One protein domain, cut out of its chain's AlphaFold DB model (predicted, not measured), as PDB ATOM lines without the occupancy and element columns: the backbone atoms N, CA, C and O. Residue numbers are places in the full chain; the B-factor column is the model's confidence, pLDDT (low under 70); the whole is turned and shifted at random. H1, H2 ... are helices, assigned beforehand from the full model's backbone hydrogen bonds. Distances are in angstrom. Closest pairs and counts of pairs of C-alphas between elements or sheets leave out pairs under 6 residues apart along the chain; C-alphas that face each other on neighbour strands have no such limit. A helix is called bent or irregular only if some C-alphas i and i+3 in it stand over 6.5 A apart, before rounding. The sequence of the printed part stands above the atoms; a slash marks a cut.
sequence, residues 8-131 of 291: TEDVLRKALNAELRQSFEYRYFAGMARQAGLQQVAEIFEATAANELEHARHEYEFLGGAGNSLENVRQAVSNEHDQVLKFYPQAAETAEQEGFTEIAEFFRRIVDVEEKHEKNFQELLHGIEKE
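Overview. This is residues 8 to 131 of the 291 residues of the protein "Rubrerythrin and thioesterase superfamily protein" of Syntrophus aciditrophicus (strain SB) (UniProt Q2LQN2). Two long helical hairpins, H1 with H2 and H3 with H4, spread apart as a V, with the short link of residues 63 to 68 at its corner and no helix of one hairpin touching a helix of the other. Within each hairpin the two helices lie side by side along their length, and H3 has a break partway but runs on nearly straight. The printed part has 124 residues with four named helices, H1, H2, H3 and H4 in that order along the chain, and no named strand, and its class is all helix. The whole is loose, with a radius of gyration of the C-alphas of 18.1 A and spans of 48 by 41 by 33 A.

Arrangement. H1, residues 8 to 35, and H2, residues 39 to 62, touch and form a helical hairpin, opposite ways at a shallow tilt of 17 degrees. Their closest C-alphas are those of Ala 30 and Ala 42, 3.9 A apart. H3, residues 69 to 97, is bent: C-alphas 85 and 88 are 7.5 A apart, though by its hydrogen bonds it was assigned as one helix. Its arms, H3a, residues 69 to 85, and H3b, residues 88 to 97, stand at a shallow tilt of 25 degrees. H4, residues 101 to 129, touches H3a, opposite ways at a shallow tilt of 29 degrees, with the C-alphas of Glu 80 and Glu 118 closest at 5.3 A. H4 also touches H3b, with residues 101 to 111 alone; the closest C-alphas are those of Ala 92 and Ala 104, 4.1 A apart. H3b and H4 form a helical hairpin, opposite ways at a shallow tilt of 7 degrees. These three touching pairs are at shallow tilts, a mostly aligned packing. H1 and H2 are apart from H3a, H3b and H4. In H1, H2, H3a and H3b every O i to N i+4 pair is within hydrogen-bond range; in H4 it is 22 of 25.

Along the chain. H1 begins at C-alpha 8 (-68.808, 31.900, -44.657) and is 40.6 A long. H2 is 35.2 A long and ends at C-alpha 62 (-61.517, 30.360, -51.412). H3a measures 24.4 A and H3b 14.1 A. H4 is 42.1 A long and ends at C-alpha 129 (-35.101, 40.735, -52.645).

Size, cuts and confidence. The two C-alphas farthest apart are those of Gly 37 and Lys 130, 50.8 A. The links from H1 to H2 and from H3 to H4 are tight, and the link from H2 to H3 is short. The printed part has no cut. Its mean pLDDT is 93.5, and no printed residue is under 70.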
ATOM      1  N   THR A   8     -69.352  32.899 -43.731       95.81
ATOM      2  CA  THR A   8     -68.808  31.900 -44.657       95.81
ATOM      3  C   THR A   8     -67.290  31.817 -44.545       95.81
ATOM      4  O   THR A   8     -66.756  30.716 -44.576       95.81
ATOM      5  N   GLU A   9     -66.600  32.943 -44.352       95.62
ATOM      6  CA  GLU A   9     -65.155  32.945 -44.097       95.62
ATOM      7  C   GLU A   9     -64.818  32.178 -42.813       95.62
ATOM      8  O   GLU A   9     -63.936  31.324 -42.830       95.62
ATOM      9  N   ASP A  10     -65.559  32.408 -41.724       94.94
ATOM     10  CA  ASP A  10     -65.352  31.677 -40.466       94.94
ATOM     11  C   ASP A  10     -65.566  30.167 -40.633       94.94
ATOM     12  O   ASP A  10     -64.833  29.360 -40.058       94.94
ATOM     13  N   VAL A  11     -66.581  29.775 -41.411       96.62
ATOM     14  CA  VAL A  11     -66.853  28.365 -41.720       96.62
ATOM     15  C   VAL A  11     -65.728  27.771 -42.563       96.62
ATOM     16  O   VAL A  11     -65.265  26.688 -42.231       96.62
ATOM     17  N   LEU A  12     -65.239  28.485 -43.580       96.38
ATOM     18  CA  LEU A  12     -64.116  28.037 -44.411       96.38
ATOM     19  C   LEU A  12     -62.834  27.864 -43.593       96.38
ATOM     20  O   LEU A  12     -62.152  26.861 -43.745       96.38
ATOM     21  N   ARG A  13     -62.521  28.787 -42.674       96.06
ATOM     22  CA  ARG A  13     -61.357  28.649 -41.778       96.06
ATOM     23  C   ARG A  13     -61.479  27.432 -40.863       96.06
ATOM     24  O   ARG A  13     -60.491  26.752 -40.603       96.06
ATOM     25  N   LYS A  14     -62.686  27.154 -40.361       97.00
ATOM     26  CA  LYS A  14     -62.952  25.962 -39.543       97.00
ATOM     27  C   LYS A  14     -62.841  24.676 -40.354       97.00
ATOM     28  O   LYS A  14     -62.279  23.719 -39.835       97.00
ATOM     29  N   ALA A  15     -63.363  24.670 -41.578       97.19
ATOM     30  CA  ALA A  15     -63.279  23.534 -42.485       97.19
ATOM     31  C   ALA A  15     -61.814  23.237 -42.837       97.19
ATOM     32  O   ALA A  15     -61.346  22.146 -42.532       97.19
ATOM     33  N   LEU A  16     -61.043  24.264 -43.221       97.69
ATOM     34  CA  LEU A  16     -59.608  24.149 -43.499       97.69
ATOM     35  C   LEU A  16     -58.848  23.503 -42.338       97.69
ATOM     36  O   LEU A  16     -58.096  22.550 -42.521       97.69
ATOM     37  N   ASN A  17     -59.072  23.987 -41.116       97.06
ATOM     38  CA  ASN A  17     -58.429  23.417 -39.933       97.06
ATOM     39  C   ASN A  17     -58.874  21.971 -39.656       97.06
ATOM     40  O   ASN A  17     -58.077  21.171 -39.164       97.06
ATOM     41  N   ALA A  18     -60.132  21.627 -39.945       97.06
ATOM     42  CA  ALA A  18     -60.639  20.269 -39.791       97.06
ATOM     43  C   ALA A  18     -60.024  19.312 -40.822       97.06
ATOM     44  O   ALA A  18     -59.645  18.204 -40.448       97.06
ATOM     45  N   GLU A  19     -59.878  19.734 -42.077       97.44
ATOM     46  CA  GLU A  19     -59.264  18.927 -43.137       97.44
ATOM     47  C   GLU A  19     -57.767  18.713 -42.894       97.44
ATOM     48  O   GLU A  19     -57.273  17.583 -42.945       97.44
ATOM     49  N   LEU A  20     -57.038  19.767 -42.507       97.50
ATOM     50  CA  LEU A  20     -55.624  19.658 -42.129       97.50
ATOM     51  C   LEU A  20     -55.422  18.698 -40.948       97.50
ATOM     52  O   LEU A  20     -54.504  17.872 -40.962       97.50
ATOM     53  N   ARG A  21     -56.305  18.761 -39.943       97.25
ATOM     54  CA  ARG A  21     -56.275  17.853 -38.792       97.25
ATOM     55  C   ARG A  21     -56.558  16.403 -39.192       97.25
ATOM     56  O   ARG A  21     -55.804  15.520 -38.791       97.25
ATOM     57  N   GLN A  22     -57.606  16.149 -39.975       97.00
ATOM     58  CA  GLN A  22     -57.950  14.798 -40.437       97.00
ATOM     59  C   GLN A  22     -56.836  14.203 -41.301       97.00
ATOM     60  O   GLN A  22     -56.446  13.052 -41.109       97.00
ATOM     61  N   SER A  23     -56.245  15.012 -42.185       97.50
ATOM     62  CA  SER A  23     -55.090  14.616 -42.991       97.50
ATOM     63  C   SER A  23     -53.909  14.159 -42.124       97.50
ATOM     64  O   SER A  23     -53.273  13.143 -42.415       97.50
ATOM     65  N   PHE A  24     -53.620  14.873 -41.031       97.88
ATOM     66  CA  PHE A  24     -52.603  14.456 -40.065       97.88
ATOM     67  C   PHE A  24     -52.980  13.151 -39.346       97.88
ATOM     68  O   PHE A  24     -52.168  12.224 -39.308       97.88
ATOM     69  N   GLU A  25     -54.201  13.048 -38.812       97.88
ATOM     70  CA  GLU A  25     -54.670  11.865 -38.077       97.88
ATOM     71  C   GLU A  25     -54.611  10.600 -38.949       97.88
ATOM     72  O   GLU A  25     -54.057   9.584 -38.531       97.88
ATOM     73  N   TYR A  26     -55.078  10.666 -40.197       97.94
ATOM     74  CA  TYR A  26     -55.020   9.535 -41.125       97.94
ATOM     75  C   TYR A  26     -53.583   9.142 -41.488       97.94
ATOM     76  O   TYR A  26     -53.272   7.952 -41.501       97.94
ATOM     77  N   ARG A  27     -52.664  10.098 -41.688       97.81
ATOM     78  CA  ARG A  27     -51.233   9.771 -41.863       97.81
ATOM     79  C   ARG A  27     -50.649   9.073 -40.640       97.81
ATOM     80  O   ARG A  27     -49.888   8.115 -40.783       97.81
ATOM     81  N   TYR A  28     -51.014   9.526 -39.444       97.00
ATOM     82  CA  TYR A  28     -50.587   8.893 -38.202       97.00
ATOM     83  C   TYR A  28     -51.121   7.453 -38.100       97.00
ATOM     84  O   TYR A  28     -50.357   6.522 -37.827       97.00
ATOM     85  N   PHE A  29     -52.403   7.234 -38.416       97.81
ATOM     86  CA  PHE A  29     -53.011   5.899 -38.449       97.81
ATOM     87  C   PHE A  29     -52.389   4.996 -39.512       97.81
ATOM     88  O   PHE A  29     -52.184   3.812 -39.248       97.81
ATOM     89  N   ALA A  30     -52.013   5.537 -40.673       94.94
ATOM     90  CA  ALA A  30     -51.275   4.789 -41.684       94.94
ATOM     91  C   ALA A  30     -49.923   4.285 -41.153       94.94
ATOM     92  O   ALA A  30     -49.550   3.135 -41.386       94.94
ATOM     93  N   GLY A  31     -49.208   5.115 -40.385       92.75
ATOM     94  CA  GLY A  31     -47.976   4.714 -39.701       92.75
ATOM     95  C   GLY A  31     -48.194   3.542 -38.739       92.75
ATOM     96  O   GLY A  31     -47.458   2.555 -38.789       92.75
ATOM     97  N   MET A  32     -49.243   3.609 -37.914       94.88
ATOM     98  CA  MET A  32     -49.616   2.516 -37.009       94.88
ATOM     99  C   MET A  32     -50.013   1.242 -37.769       94.88
ATOM    100  O   MET A  32     -49.587   0.147 -37.404       94.88
ATOM    101  N   ALA A  33     -50.796   1.375 -38.842       91.56
ATOM    102  CA  ALA A  33     -51.219   0.256 -39.675       91.56
ATOM    103  C   ALA A  33     -50.017  -0.448 -40.325       91.56
ATOM    104  O   ALA A  33     -49.947  -1.676 -40.290       91.56
ATOM    105  N   ARG A  34     -49.016   0.302 -40.809       86.31
ATOM    106  CA  ARG A  34     -47.756  -0.277 -41.308       86.31
ATOM    107  C   ARG A  34     -46.993  -1.046 -40.242       86.31
ATOM    108  O   ARG A  34     -46.545  -2.157 -40.506       86.31
ATOM    109  N   GLN A  35     -46.872  -0.491 -39.037       86.06
ATOM    110  CA  GLN A  35     -46.218  -1.187 -37.921       86.06
ATOM    111  C   GLN A  35     -46.949  -2.481 -37.538       86.06
ATOM    112  O   GLN A  35     -46.314  -3.446 -37.122       86.06
ATOM    113  N   ALA A  36     -48.271  -2.518 -37.718       87.81
ATOM    114  CA  ALA A  36     -49.092  -3.707 -37.516       87.81
ATOM    115  C   ALA A  36     -49.076  -4.691 -38.706       87.81
ATOM    116  O   ALA A  36     -49.763  -5.709 -38.651       87.81
ATOM    117  N   GLY A  37     -48.334  -4.403 -39.784       82.25
ATOM    118  CA  GLY A  37     -48.310  -5.218 -41.004       82.25
ATOM    119  C   GLY A  37     -49.586  -5.127 -41.853       82.25
ATOM    120  O   GLY A  37     -49.784  -5.938 -42.750       82.25
ATOM    121  N   LEU A  38     -50.460  -4.151 -41.584       86.69
ATOM    122  CA  LEU A  38     -51.718  -3.918 -42.298       86.69
ATOM    123  C   LEU A  38     -51.501  -2.923 -43.445       86.69
ATOM    124  O   LEU A  38     -52.004  -1.798 -43.418       86.69
ATOM    125  N   GLN A  39     -50.730  -3.332 -44.445       83.62
ATOM    126  CA  GLN A  39     -50.265  -2.450 -45.516       83.62
ATOM    127  C   GLN A  39     -51.418  -1.850 -46.338       83.62
ATOM    128  O   GLN A  39     -51.490  -0.630 -46.459       83.62
ATOM    129  N   GLN A  40     -52.391  -2.652 -46.789       89.19
ATOM    130  CA  GLN A  40     -53.569  -2.125 -47.494       89.19
ATOM    131  C   GLN A  40     -54.335  -1.069 -46.675       89.19
ATOM    132  O   GLN A  40     -54.816  -0.074 -47.218       89.19
ATOM    133  N   VAL A  41     -54.453  -1.262 -45.356       93.31
ATOM    134  CA  VAL A  41     -55.117  -0.289 -44.473       93.31
ATOM    135  C   VAL A  41     -54.311   1.006 -44.412       93.31
ATOM    136  O   VAL A  41     -54.890   2.089 -44.477       93.31
ATOM    137  N   ALA A  42     -52.984   0.902 -44.326       91.62
ATOM    138  CA  ALA A  42     -52.110   2.064 -44.356       91.62
ATOM    139  C   ALA A  42     -52.244   2.851 -45.663       91.62
ATOM    140  O   ALA A  42     -52.407   4.066 -45.617       91.62
ATOM    141  N   GLU A  43     -52.247   2.169 -46.807       91.19
ATOM    142  CA  GLU A  43     -52.385   2.795 -48.126       91.19
ATOM    143  C   GLU A  43     -53.722   3.520 -48.288       91.19
ATOM    144  O   GLU A  43     -53.764   4.635 -48.808       91.19
ATOM    145  N   ILE A  44     -54.817   2.924 -47.802       97.19
ATOM    146  CA  ILE A  44     -56.132   3.574 -47.803       97.19
ATOM    147  C   ILE A  44     -56.085   4.853 -46.964       97.19
ATOM    148  O   ILE A  44     -56.500   5.904 -47.445       97.19
ATOM    149  N   PHE A  45     -55.540   4.793 -45.745       98.25
ATOM    150  CA  PHE A  45     -55.406   5.981 -44.905       98.25
ATOM    151  C   PHE A  45     -54.537   7.067 -45.551       98.25
ATOM    152  O   PHE A  45     -54.888   8.243 -45.478       98.25
ATOM    153  N   GLU A  46     -53.433   6.709 -46.209       96.81
ATOM    154  CA  GLU A  46     -52.592   7.676 -46.927       96.81
ATOM    155  C   GLU A  46     -53.315   8.334 -48.096       96.81
ATOM    156  O   GLU A  46     -53.243   9.556 -48.253       96.81
ATOM    157  N   ALA A  47     -54.026   7.542 -48.897       97.31
ATOM    158  CA  ALA A  47     -54.807   8.045 -50.017       97.31
ATOM    159  C   ALA A  47     -55.916   8.990 -49.533       97.31
ATOM    160  O   ALA A  47     -56.094  10.073 -50.093       97.31
ATOM    161  N   THR A  48     -56.618   8.633 -48.452       98.00
ATOM    162  CA  THR A  48     -57.625   9.503 -47.836       98.00
ATOM    163  C   THR A  48     -56.990  10.771 -47.266       98.00
ATOM    164  O   THR A  48     -57.487  11.860 -47.526       98.00
ATOM    165  N   ALA A  49     -55.849  10.678 -46.578       97.88
ATOM    166  CA  ALA A  49     -55.141  11.846 -46.057       97.88
ATOM    167  C   ALA A  49     -54.705  12.826 -47.157       97.88
ATOM    168  O   ALA A  49     -54.732  14.041 -46.950       97.88
ATOM    169  N   ALA A  50     -54.277  12.307 -48.311       96.81
ATOM    170  CA  ALA A  50     -53.963  13.116 -49.484       96.81
ATOM    171  C   ALA A  50     -55.222  13.781 -50.061       96.81
ATOM    172  O   ALA A  50     -55.165  14.947 -50.440       96.81
ATOM    173  N   ASN A  51     -56.360  13.082 -50.060       97.06
ATOM    174  CA  ASN A  51     -57.634  13.659 -50.482       97.06
ATOM    175  C   ASN A  51     -58.086  14.814 -49.568       97.06
ATOM    176  O   ASN A  51     -58.509  15.847 -50.081       97.06
ATOM    177  N   GLU A  52     -57.914  14.704 -48.245       97.75
ATOM    178  CA  GLU A  52     -58.231  15.824 -47.339       97.75
ATOM    179  C   GLU A  52     -57.326  17.043 -47.573       97.75
ATOM    180  O   GLU A  52     -57.761  18.181 -47.412       97.75
ATOM    181  N   LEU A  53     -56.082  16.853 -48.040       96.12
ATOM    182  CA  LEU A  53     -55.262  17.992 -48.472       96.12
ATOM    183  C   LEU A  53     -55.806  18.673 -49.733       96.12
ATOM    184  O   LEU A  53     -55.648  19.886 -49.863       96.12
ATOM    185  N   GLU A  54     -56.444  17.946 -50.653       95.88
ATOM    186  CA  GLU A  54     -57.092  18.565 -51.817       95.88
ATOM    187  C   GLU A  54     -58.325  19.377 -51.413       95.88
ATOM    188  O   GLU A  54     -58.544  20.471 -51.943       95.88
ATOM    189  N   HIS A  55     -59.101  18.895 -50.439       96.12
ATOM    190  CA  HIS A  55     -60.179  19.680 -49.836       96.12
ATOM    191  C   HIS A  55     -59.626  20.958 -49.186       96.12
ATOM    192  O   HIS A  55     -60.034  22.062 -49.560       96.12
ATOM    193  N   ALA A  56     -58.617  20.818 -48.319       96.94
ATOM    194  CA  ALA A  56     -57.933  21.936 -47.674       96.94
ATOM    195  C   ALA A  56     -57.368  22.943 -48.693       96.94
ATOM    196  O   ALA A  56     -57.462  24.156 -48.492       96.94
ATOM    197  N   ARG A  57     -56.817  22.473 -49.823       96.06
ATOM    198  CA  ARG A  57     -56.310  23.342 -50.896       96.06
ATOM    199  C   ARG A  57     -57.422  24.209 -51.485       96.06
ATOM    200  O   ARG A  57     -57.239  25.420 -51.592       96.06
ATOM    201  N   HIS A  58     -58.568  23.628 -51.837       95.69
ATOM    202  CA  HIS A  58     -59.697  24.398 -52.371       95.69
ATOM    203  C   HIS A  58     -60.240  25.413 -51.357       95.69
ATOM    204  O   HIS A  58     -60.564  26.545 -51.714       95.69
ATOM    205  N   GLU A  59     -60.319  25.038 -50.082       96.00
ATOM    206  CA  GLU A  59     -60.754  25.940 -49.012       96.00
ATOM    207  C   GLU A  59     -59.778  27.101 -48.813       96.00
ATOM    208  O   GLU A  59     -60.200  28.253 -48.683       96.00
ATOM    209  N   TYR A  60     -58.476  26.820 -48.863       95.38
ATOM    210  CA  TYR A  60     -57.431  27.835 -48.818       95.38
ATOM    211  C   TYR A  60     -57.508  28.788 -50.020       95.38
ATOM    212  O   TYR A  60     -57.405  30.003 -49.846       95.38
ATOM    213  N   GLU A  61     -57.783  28.275 -51.222       94.38
ATOM    214  CA  GLU A  61     -58.019  29.086 -52.423       94.38
ATOM    215  C   GLU A  61     -59.244  30.001 -52.277       94.38
ATOM    216  O   GLU A  61     -59.167  31.186 -52.611       94.38
ATOM    217  N   PHE A  62     -60.356  29.511 -51.710       94.69
ATOM    218  CA  PHE A  62     -61.517  30.360 -51.412       94.69
ATOM    219  C   PHE A  62     -61.191  31.467 -50.400       94.69
ATOM    220  O   PHE A  62     -61.742  32.565 -50.499       94.69
ATOM    221  N   LEU A  63     -60.281  31.212 -49.456       93.56
ATOM    222  CA  LEU A  63     -59.807  32.191 -48.472       93.56
ATOM    223  C   LEU A  63     -58.800  33.209 -49.039       93.56
ATOM    224  O   LEU A  63     -58.323  34.067 -48.296       93.56
ATOM    225  N   GLY A  64     -58.514  33.159 -50.343       90.50
ATOM    226  CA  GLY A  64     -57.607  34.075 -51.035       90.50
ATOM    227  C   GLY A  64     -56.274  33.448 -51.443       90.50
ATOM    228  O   GLY A  64     -55.526  34.089 -52.176       90.50
ATOM    229  N   GLY A  65     -56.009  32.205 -51.032       89.62
ATOM    230  CA  GLY A  65     -54.834  31.434 -51.425       89.62
ATOM    231  C   GLY A  65     -53.498  32.040 -50.988       89.62
ATOM    232  O   GLY A  65     -53.422  32.855 -50.067       89.62
ATOM    233  N   ALA A  66     -52.437  31.603 -51.666       89.88
ATOM    234  CA  ALA A  66     -51.088  32.129 -51.497       89.88
ATOM    235  C   ALA A  66     -50.853  33.354 -52.401       89.88
ATOM    236  O   ALA A  66     -51.438  33.468 -53.480       89.88
ATOM    237  N   GLY A  67     -49.960  34.248 -51.976       91.25
ATOM    238  CA  GLY A  67     -49.446  35.346 -52.794       91.25
ATOM    239  C   GLY A  67     -48.355  34.889 -53.767       91.25
ATOM    240  O   GLY A  67     -48.170  33.695 -54.032       91.25
ATOM    241  N   ASN A  68     -47.591  35.841 -54.306       91.88
ATOM    242  CA  ASN A  68     -46.382  35.507 -55.066       91.88
ATOM    243  C   ASN A  68     -45.256  34.990 -54.144       91.88
ATOM    244  O   ASN A  68     -45.342  35.086 -52.922       91.88
ATOM    245  N   SER A  69     -44.170  34.455 -54.713       89.75
ATOM    246  CA  SER A  69     -43.068  33.864 -53.931       89.75
ATOM    247  C   SER A  69     -42.506  34.802 -52.857       89.75
ATOM    248  O   SER A  69     -42.239  34.355 -51.746       89.75
ATOM    249  N   LEU A  70     -42.369  36.097 -53.157       91.00
ATOM    250  CA  LEU A  70     -41.851  37.083 -52.211       91.00
ATOM    251  C   LEU A  70     -42.843  37.342 -51.066       91.00
ATOM    252  O   LEU A  70     -42.448  37.388 -49.904       91.00
ATOM    253  N   GLU A  71     -44.131  37.478 -51.378       93.31
ATOM    254  CA  GLU A  71     -45.198  37.627 -50.379       93.31
ATOM    255  C   GLU A  71     -45.307  36.397 -49.473       93.31
ATOM    256  O   GLU A  71     -45.416  36.545 -48.257       93.31
ATOM    257  N   ASN A  72     -45.200  35.195 -50.041       94.19
ATOM    258  CA  ASN A  72     -45.285  33.941 -49.292       94.19
ATOM    259  C   ASN A  72     -44.127  33.787 -48.307       94.19
ATOM    260  O   ASN A  72     -44.352  33.423 -47.155       94.19
ATOM    261  N   VAL A  73     -42.897  34.107 -48.725       93.31
ATOM    262  CA  VAL A  73     -41.737  34.048 -47.826       93.31
ATOM    263  C   VAL A  73     -41.840  35.116 -46.733       93.31
ATOM    264  O   VAL A  73     -41.570  34.817 -45.574       93.31
ATOM    265  N   ARG A  74     -42.306  36.336 -47.045       94.00
ATOM    266  CA  ARG A  74     -42.569  37.362 -46.013       94.00
ATOM    267  C   ARG A  74     -43.617  36.911 -45.002       94.00
ATOM    268  O   ARG A  74     -43.438  37.129 -43.806       94.00
ATOM    269  N   GLN A  75     -44.693  36.284 -45.473       93.81
ATOM    270  CA  GLN A  75     -45.727  35.742 -44.599       93.81
ATOM    271  C   GLN A  75     -45.171  34.626 -43.708       93.81
ATOM    272  O   GLN A  75     -45.470  34.616 -42.518       93.81
ATOM    273  N   ALA A  76     -44.335  33.734 -44.253       94.25
ATOM    274  CA  ALA A  76     -43.670  32.687 -43.482       94.25
ATOM    275  C   ALA A  76     -42.785  33.278 -42.372       94.25
ATOM    276  O   ALA A  76     -42.983  32.934 -41.214       94.25
ATOM    277  N   VAL A  77     -41.913  34.251 -42.686       93.75
ATOM    278  CA  VAL A  77     -41.097  34.954 -41.673       93.75
ATOM    279  C   VAL A  77     -41.972  35.545 -40.567       93.75
ATOM    280  O   VAL A  77     -41.682  35.358 -39.392       93.75
ATOM    281  N   SER A  78     -43.050  36.247 -40.930       93.44
ATOM    282  CA  SER A  78     -43.949  36.852 -39.941       93.44
ATOM    283  C   SER A  78     -44.621  35.808 -39.049       93.44
ATOM    284  O   SER A  78     -44.771  36.050 -37.853       93.44
ATOM    285  N   ASN A  79     -45.038  34.677 -39.621       92.12
ATOM    286  CA  ASN A  79     -45.678  33.601 -38.873       92.12
ATOM    287  C   ASN A  79     -44.698  32.965 -37.884       92.12
ATOM    288  O   ASN A  79     -45.049  32.835 -36.714       92.12
ATOM    289  N   GLU A  80     -43.479  32.630 -38.321       92.25
ATOM    290  CA  GLU A  80     -42.479  32.041 -37.421       92.25
ATOM    291  C   GLU A  80     -42.080  33.010 -36.310       92.25
ATOM    292  O   GLU A  80     -42.053  32.629 -35.143       92.25
ATOM    293  N   HIS A  81     -41.908  34.292 -36.634       93.12
ATOM    294  CA  HIS A  81     -41.605  35.321 -35.644       93.12
ATOM    295  C   HIS A  81     -42.677  35.424 -34.547       93.12
ATOM    296  O   HIS A  81     -42.371  35.510 -33.354       93.12
ATOM    297  N   ASP A  82     -43.958  35.397 -34.931       90.31
ATOM    298  CA  ASP A  82     -45.067  35.413 -33.975       90.31
ATOM    299  C   ASP A  82     -45.137  34.112 -33.152       90.31
ATOM    300  O   ASP A  82     -45.459  34.159 -31.958       90.31
ATOM    301  N   GLN A  83     -44.804  32.961 -33.747       88.94
ATOM    302  CA  GLN A  83     -44.746  31.679 -33.040       88.94
ATOM    303  C   GLN A  83     -43.638  31.648 -31.978       88.94
ATOM    304  O   GLN A  83     -43.910  31.278 -30.830       88.94
ATOM    305  N   VAL A  84     -42.436  32.103 -32.342       88.00
ATOM    306  CA  VAL A  84     -41.248  32.193 -31.480       88.00
ATOM    307  C   VAL A  84     -41.466  33.176 -30.335       88.00
ATOM    308  O   VAL A  84     -41.225  32.842 -29.177       88.00
ATOM    309  N   LEU A  85     -41.943  34.393 -30.625       89.94
ATOM    310  CA  LEU A  85     -42.033  35.443 -29.608       89.94
ATOM    311  C   LEU A  85     -43.252  35.327 -28.696       89.94
ATOM    312  O   LEU A  85     -43.222  35.844 -27.577       89.94
ATOM    313  N   LYS A  86     -44.353  34.742 -29.180       92.25
ATOM    314  CA  LYS A  86     -45.641  34.797 -28.475       92.25
ATOM    315  C   LYS A  86     -46.223  33.419 -28.230       92.25
ATOM    316  O   LYS A  86     -46.425  33.064 -27.073       92.25
ATOM    317  N   PHE A  87     -46.519  32.668 -29.288       93.62
ATOM    318  CA  PHE A  87     -47.384  31.493 -29.170       93.62
ATOM    319  C   PHE A  87     -46.776  30.395 -28.290       93.62
ATOM    320  O   PHE A  87     -47.355  30.055 -27.258       93.62
ATOM    321  N   TYR A  88     -45.604  29.868 -28.652       93.88
ATOM    322  CA  TYR A  88     -45.000  28.754 -27.918       93.88
ATOM    323  C   TYR A  88     -44.519  29.127 -26.508       93.88
ATOM    324  O   TYR A  88     -44.753  28.329 -25.597       93.88
ATOM    325  N   PRO A  89     -43.950  30.326 -26.253       95.25
ATOM    326  CA  PRO A  89     -43.669  30.762 -24.886       95.25
ATOM    327  C   PRO A  89     -44.918  30.817 -23.995       95.25
ATOM    328  O   PRO A  89     -44.886  30.320 -22.870       95.25
ATOM    329  N   GLN A  90     -46.034  31.360 -24.499       96.31
ATOM    330  CA  GLN A  90     -47.298  31.412 -23.752       96.31
ATOM    331  C   GLN A  90     -47.896  30.015 -23.544       96.31
ATOM    332  O   GLN A  90     -48.406  29.710 -22.464       96.31
ATOM    333  N   ALA A  91     -47.813  29.146 -24.555       96.06
ATOM    334  CA  ALA A  91     -48.262  27.761 -24.459       96.06
ATOM    335  C   ALA A  91     -47.456  26.975 -23.409       96.06
ATOM    336  O   ALA A  91     -48.039  26.250 -22.601       96.06
ATOM    337  N   ALA A  92     -46.134  27.167 -23.366       96.69
ATOM    338  CA  ALA A  92     -45.264  26.577 -22.353       96.69
ATOM    339  C   ALA A  92     -45.598  27.078 -20.943       96.69
ATOM    340  O   ALA A  92     -45.666  26.278 -20.013       96.69
ATOM    341  N   GLU A  93     -45.834  28.383 -20.778       97.38
ATOM    342  CA  GLU A  93     -46.241  28.958 -19.493       97.38
ATOM    343  C   GLU A  93     -47.583  28.385 -19.022       97.38
ATOM    344  O   GLU A  93     -47.705  27.980 -17.868       97.38
ATOM    345  N   THR A  94     -48.561  28.282 -19.925       97.94
ATOM    346  CA  THR A  94     -49.885  27.716 -19.628       97.94
ATOM    347  C   THR A  94     -49.762  26.260 -19.175       97.94
ATOM    348  O   THR A  94     -50.273  25.895 -18.119       97.94
ATOM    349  N   ALA A  95     -49.018  25.438 -19.924       97.81
ATOM    350  CA  ALA A  95     -48.783  24.039 -19.580       97.81
ATOM    351  C   ALA A  95     -48.077  23.886 -18.219       97.81
ATOM    352  O   ALA A  95     -48.447  23.019 -17.433       97.81
ATOM    353  N   GLU A  96     -47.103  24.745 -17.904       97.62
ATOM    354  CA  GLU A  96     -46.407  24.737 -16.611       97.62
ATOM    355  C   GLU A  96     -47.345  25.122 -15.455       97.62
ATOM    356  O   GLU A  96     -47.354  24.458 -14.419       97.62
ATOM    357  N   GLN A  97     -48.170  26.160 -15.638       97.88
ATOM    358  CA  GLN A  97     -49.149  26.605 -14.639       97.88
ATOM    359  C   GLN A  97     -50.198  25.526 -14.333       97.88
ATOM    360  O   GLN A  97     -50.643  25.403 -13.191       97.88
ATOM    361  N   GLU A  98     -50.566  24.727 -15.333       97.81
ATOM    362  CA  GLU A  98     -51.491  23.600 -15.191       97.81
ATOM    363  C   GLU A  98     -50.813  22.306 -14.695       97.81
ATOM    364  O   GLU A  98     -51.497  21.325 -14.399       97.81
ATOM    365  N   GLY A  99     -49.482  22.298 -14.543       97.56
ATOM    366  CA  GLY A  99     -48.709  21.159 -14.034       97.56
ATOM    367  C   GLY A  99     -48.298  20.123 -15.089       97.56
ATOM    368  O   GLY A  99     -47.867  19.027 -14.733       97.56
ATOM    369  N   PHE A 100     -48.401  20.445 -16.379       98.06
ATOM    370  CA  PHE A 100     -47.979  19.602 -17.501       98.06
ATOM    371  C   PHE A 100     -46.524  19.882 -17.915       98.06
ATOM    372  O   PHE A 100     -46.252  20.324 -19.034       98.06
ATOM    373  N   THR A 101     -45.569  19.607 -17.022       97.38
ATOM    374  CA  THR A 101     -44.144  19.938 -17.221       97.38
ATOM    375  C   THR A 101     -43.554  19.354 -18.510       97.38
ATOM    376  O   THR A 101     -42.870  20.066 -19.238       97.38
ATOM    377  N   GLU A 102     -43.861  18.100 -18.862       97.44
ATOM    378  CA  GLU A 102     -43.344  17.479 -20.097       97.44
ATOM    379  C   GLU A 102     -43.810  18.214 -21.368       97.44
ATOM    380  O   GLU A 102     -43.045  18.371 -22.323       97.44
ATOM    381  N   ILE A 103     -45.053  18.707 -21.369       97.06
ATOM    382  CA  ILE A 103     -45.624  19.482 -22.480       97.06
ATOM    383  C   ILE A 103     -45.003  20.882 -22.517       97.06
ATOM    384  O   ILE A 103     -44.660  21.373 -23.591       97.06
ATOM    385  N   ALA A 104     -44.798  21.507 -21.355       97.12
ATOM    386  CA  ALA A 104     -44.125  22.798 -21.265       97.12
ATOM    387  C   ALA A 104     -42.690  22.729 -21.815       97.12
ATOM    388  O   ALA A 104     -42.279  23.579 -22.602       97.12
ATOM    389  N   GLU A 105     -41.935  21.687 -21.458       96.19
ATOM    390  CA  GLU A 105     -40.602  21.437 -22.013       96.19
ATOM    391  C   GLU A 105     -40.634  21.168 -23.519       96.19
ATOM    392  O   GLU A 105     -39.751  21.630 -24.239       96.19
ATOM    393  N   PHE A 106     -41.644  20.449 -24.013       95.25
ATOM    394  CA  PHE A 106     -41.828  20.241 -25.446       95.25
ATOM    395  C   PHE A 106     -42.063  21.558 -26.196       95.25
ATOM    396  O   PHE A 106     -41.363  21.817 -27.173       95.25
ATOM    397  N   PHE A 107     -42.958  22.425 -25.713       96.31
ATOM    398  CA  PHE A 107     -43.176  23.741 -26.321       96.31
ATOM    399  C   PHE A 107     -41.923  24.616 -26.297       96.31
ATOM    400  O   PHE A 107     -41.647  25.294 -27.281       96.31
ATOM    401  N   ARG A 108     -41.120  24.561 -25.224       94.31
ATOM    402  CA  ARG A 108     -39.827  25.267 -25.170       94.31
ATOM    403  C   ARG A 108     -38.859  24.773 -26.244       94.31
ATOM    404  O   ARG A 108     -38.230  25.598 -26.887       94.31
ATOM    405  N   ARG A 109     -38.779  23.458 -26.478       92.25
ATOM    406  CA  ARG A 109     -37.938  22.900 -27.555       92.25
ATOM    407  C   ARG A 109     -38.422  23.291 -28.949       92.25
ATOM    408  O   ARG A 109     -37.597  23.452 -29.837       92.25
ATOM    409  N   ILE A 110     -39.734  23.450 -29.151       92.00
ATOM    410  CA  ILE A 110     -40.258  23.924 -30.439       92.00
ATOM    411  C   ILE A 110     -39.747  25.336 -30.746       92.00
ATOM    412  O   ILE A 110     -39.407  25.600 -31.892       92.00
ATOM    413  N   VAL A 111     -39.612  26.215 -29.745       91.38
ATOM    414  CA  VAL A 111     -39.068  27.571 -29.957       91.38
ATOM    415  C   VAL A 111     -37.697  27.522 -30.639       91.38
ATOM    416  O   VAL A 111     -37.500  28.230 -31.622       91.38
ATOM    417  N   ASP A 112     -36.796  26.642 -30.191       88.19
ATOM    418  CA  ASP A 112     -35.459  26.490 -30.786       88.19
ATOM    419  C   ASP A 112     -35.531  26.099 -32.280       88.19
ATOM    420  O   ASP A 112     -34.716  26.534 -33.100       88.19
ATOM    421  N   VAL A 113     -36.523  25.280 -32.649       87.06
ATOM    422  CA  VAL A 113     -36.758  24.842 -34.033       87.06
ATOM    423  C   VAL A 113     -37.359  25.973 -34.873       87.06
ATOM    424  O   VAL A 113     -36.880  26.236 -35.979       87.06
ATOM    425  N   GLU A 114     -38.361  26.682 -34.355       89.69
ATOM    426  CA  GLU A 114     -39.013  27.780 -35.079       89.69
ATOM    427  C   GLU A 114     -38.082  28.986 -35.273       89.69
ATOM    428  O   GLU A 114     -38.119  29.621 -36.327       89.69
ATOM    429  N   GLU A 115     -37.166  29.263 -34.335       90.31
ATOM    430  CA  GLU A 115     -36.108  30.269 -34.522       90.31
ATOM    431  C   GLU A 115     -35.238  29.946 -35.747       90.31
ATOM    432  O   GLU A 115     -34.835  30.833 -36.513       90.31
ATOM    433  N   LYS A 116     -34.966  28.657 -35.973       87.50
ATOM    434  CA  LYS A 116     -34.225  28.200 -37.147       87.50
ATOM    435  C   LYS A 116     -35.054  28.346 -38.425       87.50
ATOM    436  O   LYS A 116     -34.503  28.768 -39.446       87.50
ATOM    437  N   HIS A 117     -36.348  28.025 -38.392       89.69
ATOM    438  CA  HIS A 117     -37.247  28.264 -39.525       89.69
ATOM    439  C   HIS A 117     -37.301  29.751 -39.892       89.69
ATOM    440  O   HIS A 117     -37.093  30.094 -41.058       89.69
ATOM    441  N   GLU A 118     -37.480  30.634 -38.903       91.06
ATOM    442  CA  GLU A 118     -37.494  32.083 -39.104       91.06
ATOM    443  C   GLU A 118     -36.199  32.547 -39.778       91.06
ATOM    444  O   GLU A 118     -36.242  33.218 -40.812       91.06
ATOM    445  N   LYS A 119     -35.040  32.132 -39.251       89.38
ATOM    446  CA  LYS A 119     -33.735  32.469 -39.830       89.38
ATOM    447  C   LYS A 119     -33.609  31.997 -41.282       89.38
ATOM    448  O   LYS A 119     -33.185  32.769 -42.141       89.38
ATOM    449  N   ASN A 120     -34.001  30.756 -41.575       88.00
ATOM    450  CA  ASN A 120     -33.953  30.208 -42.932       88.00
ATOM    451  C   ASN A 120     -34.839  31.016 -43.896       88.00
ATOM    452  O   ASN A 120     -34.412  31.348 -45.003       88.00
ATOM    453  N   PHE A 121     -36.057  31.378 -43.483       91.56
ATOM    454  CA  PHE A 121     -36.945  32.197 -44.307       91.56
ATOM    455  C   PHE A 121     -36.458  33.644 -44.452       91.56
ATOM    456  O   PHE A 121     -36.631  34.224 -45.521       91.56
ATOM    457  N   GLN A 122     -35.800  34.219 -43.443       90.81
ATOM    458  CA  GLN A 122     -35.159  35.536 -43.550       90.81
ATOM    459  C   GLN A 122     -34.012  35.528 -44.568       90.81
ATOM    460  O   GLN A 122     -33.902  36.448 -45.381       90.81
ATOM    461  N   GLU A 123     -33.178  34.483 -44.569       87.25
ATOM    462  CA  GLU A 123     -32.119  34.308 -45.570       87.25
ATOM    463  C   GLU A 123     -32.707  34.147 -46.983       87.25
ATOM    464  O   GLU A 123     -32.225  34.781 -47.928       87.25
ATOM    465  N   LEU A 124     -33.794  33.380 -47.133       87.75
ATOM    466  CA  LEU A 124     -34.523  33.256 -48.402       87.75
ATOM    467  C   LEU A 124     -35.121  34.590 -48.860       87.75
ATOM    468  O   LEU A 124     -34.989  34.949 -50.029       87.75
ATOM    469  N   LEU A 125     -35.745  35.341 -47.949       90.31
ATOM    470  CA  LEU A 125     -36.326  36.648 -48.240       90.31
ATOM    471  C   LEU A 125     -35.257  37.607 -48.759       90.31
ATOM    472  O   LEU A 125     -35.434  38.230 -49.805       90.31
ATOM    473  N   HIS A 126     -34.124  37.666 -48.061       87.88
ATOM    474  CA  HIS A 126     -32.982  38.476 -48.457       87.88
ATOM    475  C   HIS A 126     -32.460  38.100 -49.846       87.88
ATOM    476  O   HIS A 126     -32.143  38.981 -50.646       87.88
ATOM    477  N   GLY A 127     -32.386  36.795 -50.130       86.88
ATOM    478  CA  GLY A 127     -31.949  36.275 -51.421       86.88
ATOM    479  C   GLY A 127     -32.877  36.681 -52.564       86.88
ATOM    480  O   GLY A 127     -32.406  37.176 -53.588       86.88
ATOM    481  N   ILE A 128     -34.193  36.547 -52.368       87.31
ATOM    482  CA  ILE A 128     -35.203  36.937 -53.363       87.31
ATOM    483  C   ILE A 128     -35.182  38.454 -53.594       87.31
ATOM    484  O   ILE A 128     -35.204  38.893 -54.739       87.31
ATOM    485  N   GLU A 129     -35.106  39.266 -52.534       87.88
ATOM    486  CA  GLU A 129     -35.101  40.735 -52.645       87.88
ATOM    487  C   GLU A 129     -33.854  41.287 -53.342       87.88
ATOM    488  O   GLU A 129     -33.916  42.344 -53.970       87.88
ATOM    489  N   LYS A 130     -32.721  40.587 -53.233       86.81
ATOM    490  CA  LYS A 130     -31.457  40.972 -53.871       86.81
ATOM    491  C   LYS A 130     -31.182  40.267 -55.198       86.81
ATOM    492  O   LYS A 130     -30.120  40.502 -55.768       86.81
ATOM    493  N   GLU A 131     -32.092  39.410 -55.662       80.69
ATOM    494  CA  GLU A 131     -31.898  38.547 -56.836       80.69
ATOM    495  C   GLU A 131     -30.592  37.723 -56.764       80.69
ATOM    496  O   GLU A 131     -29.940  37.458 -57.774       80.69
TER     497      GLU A 131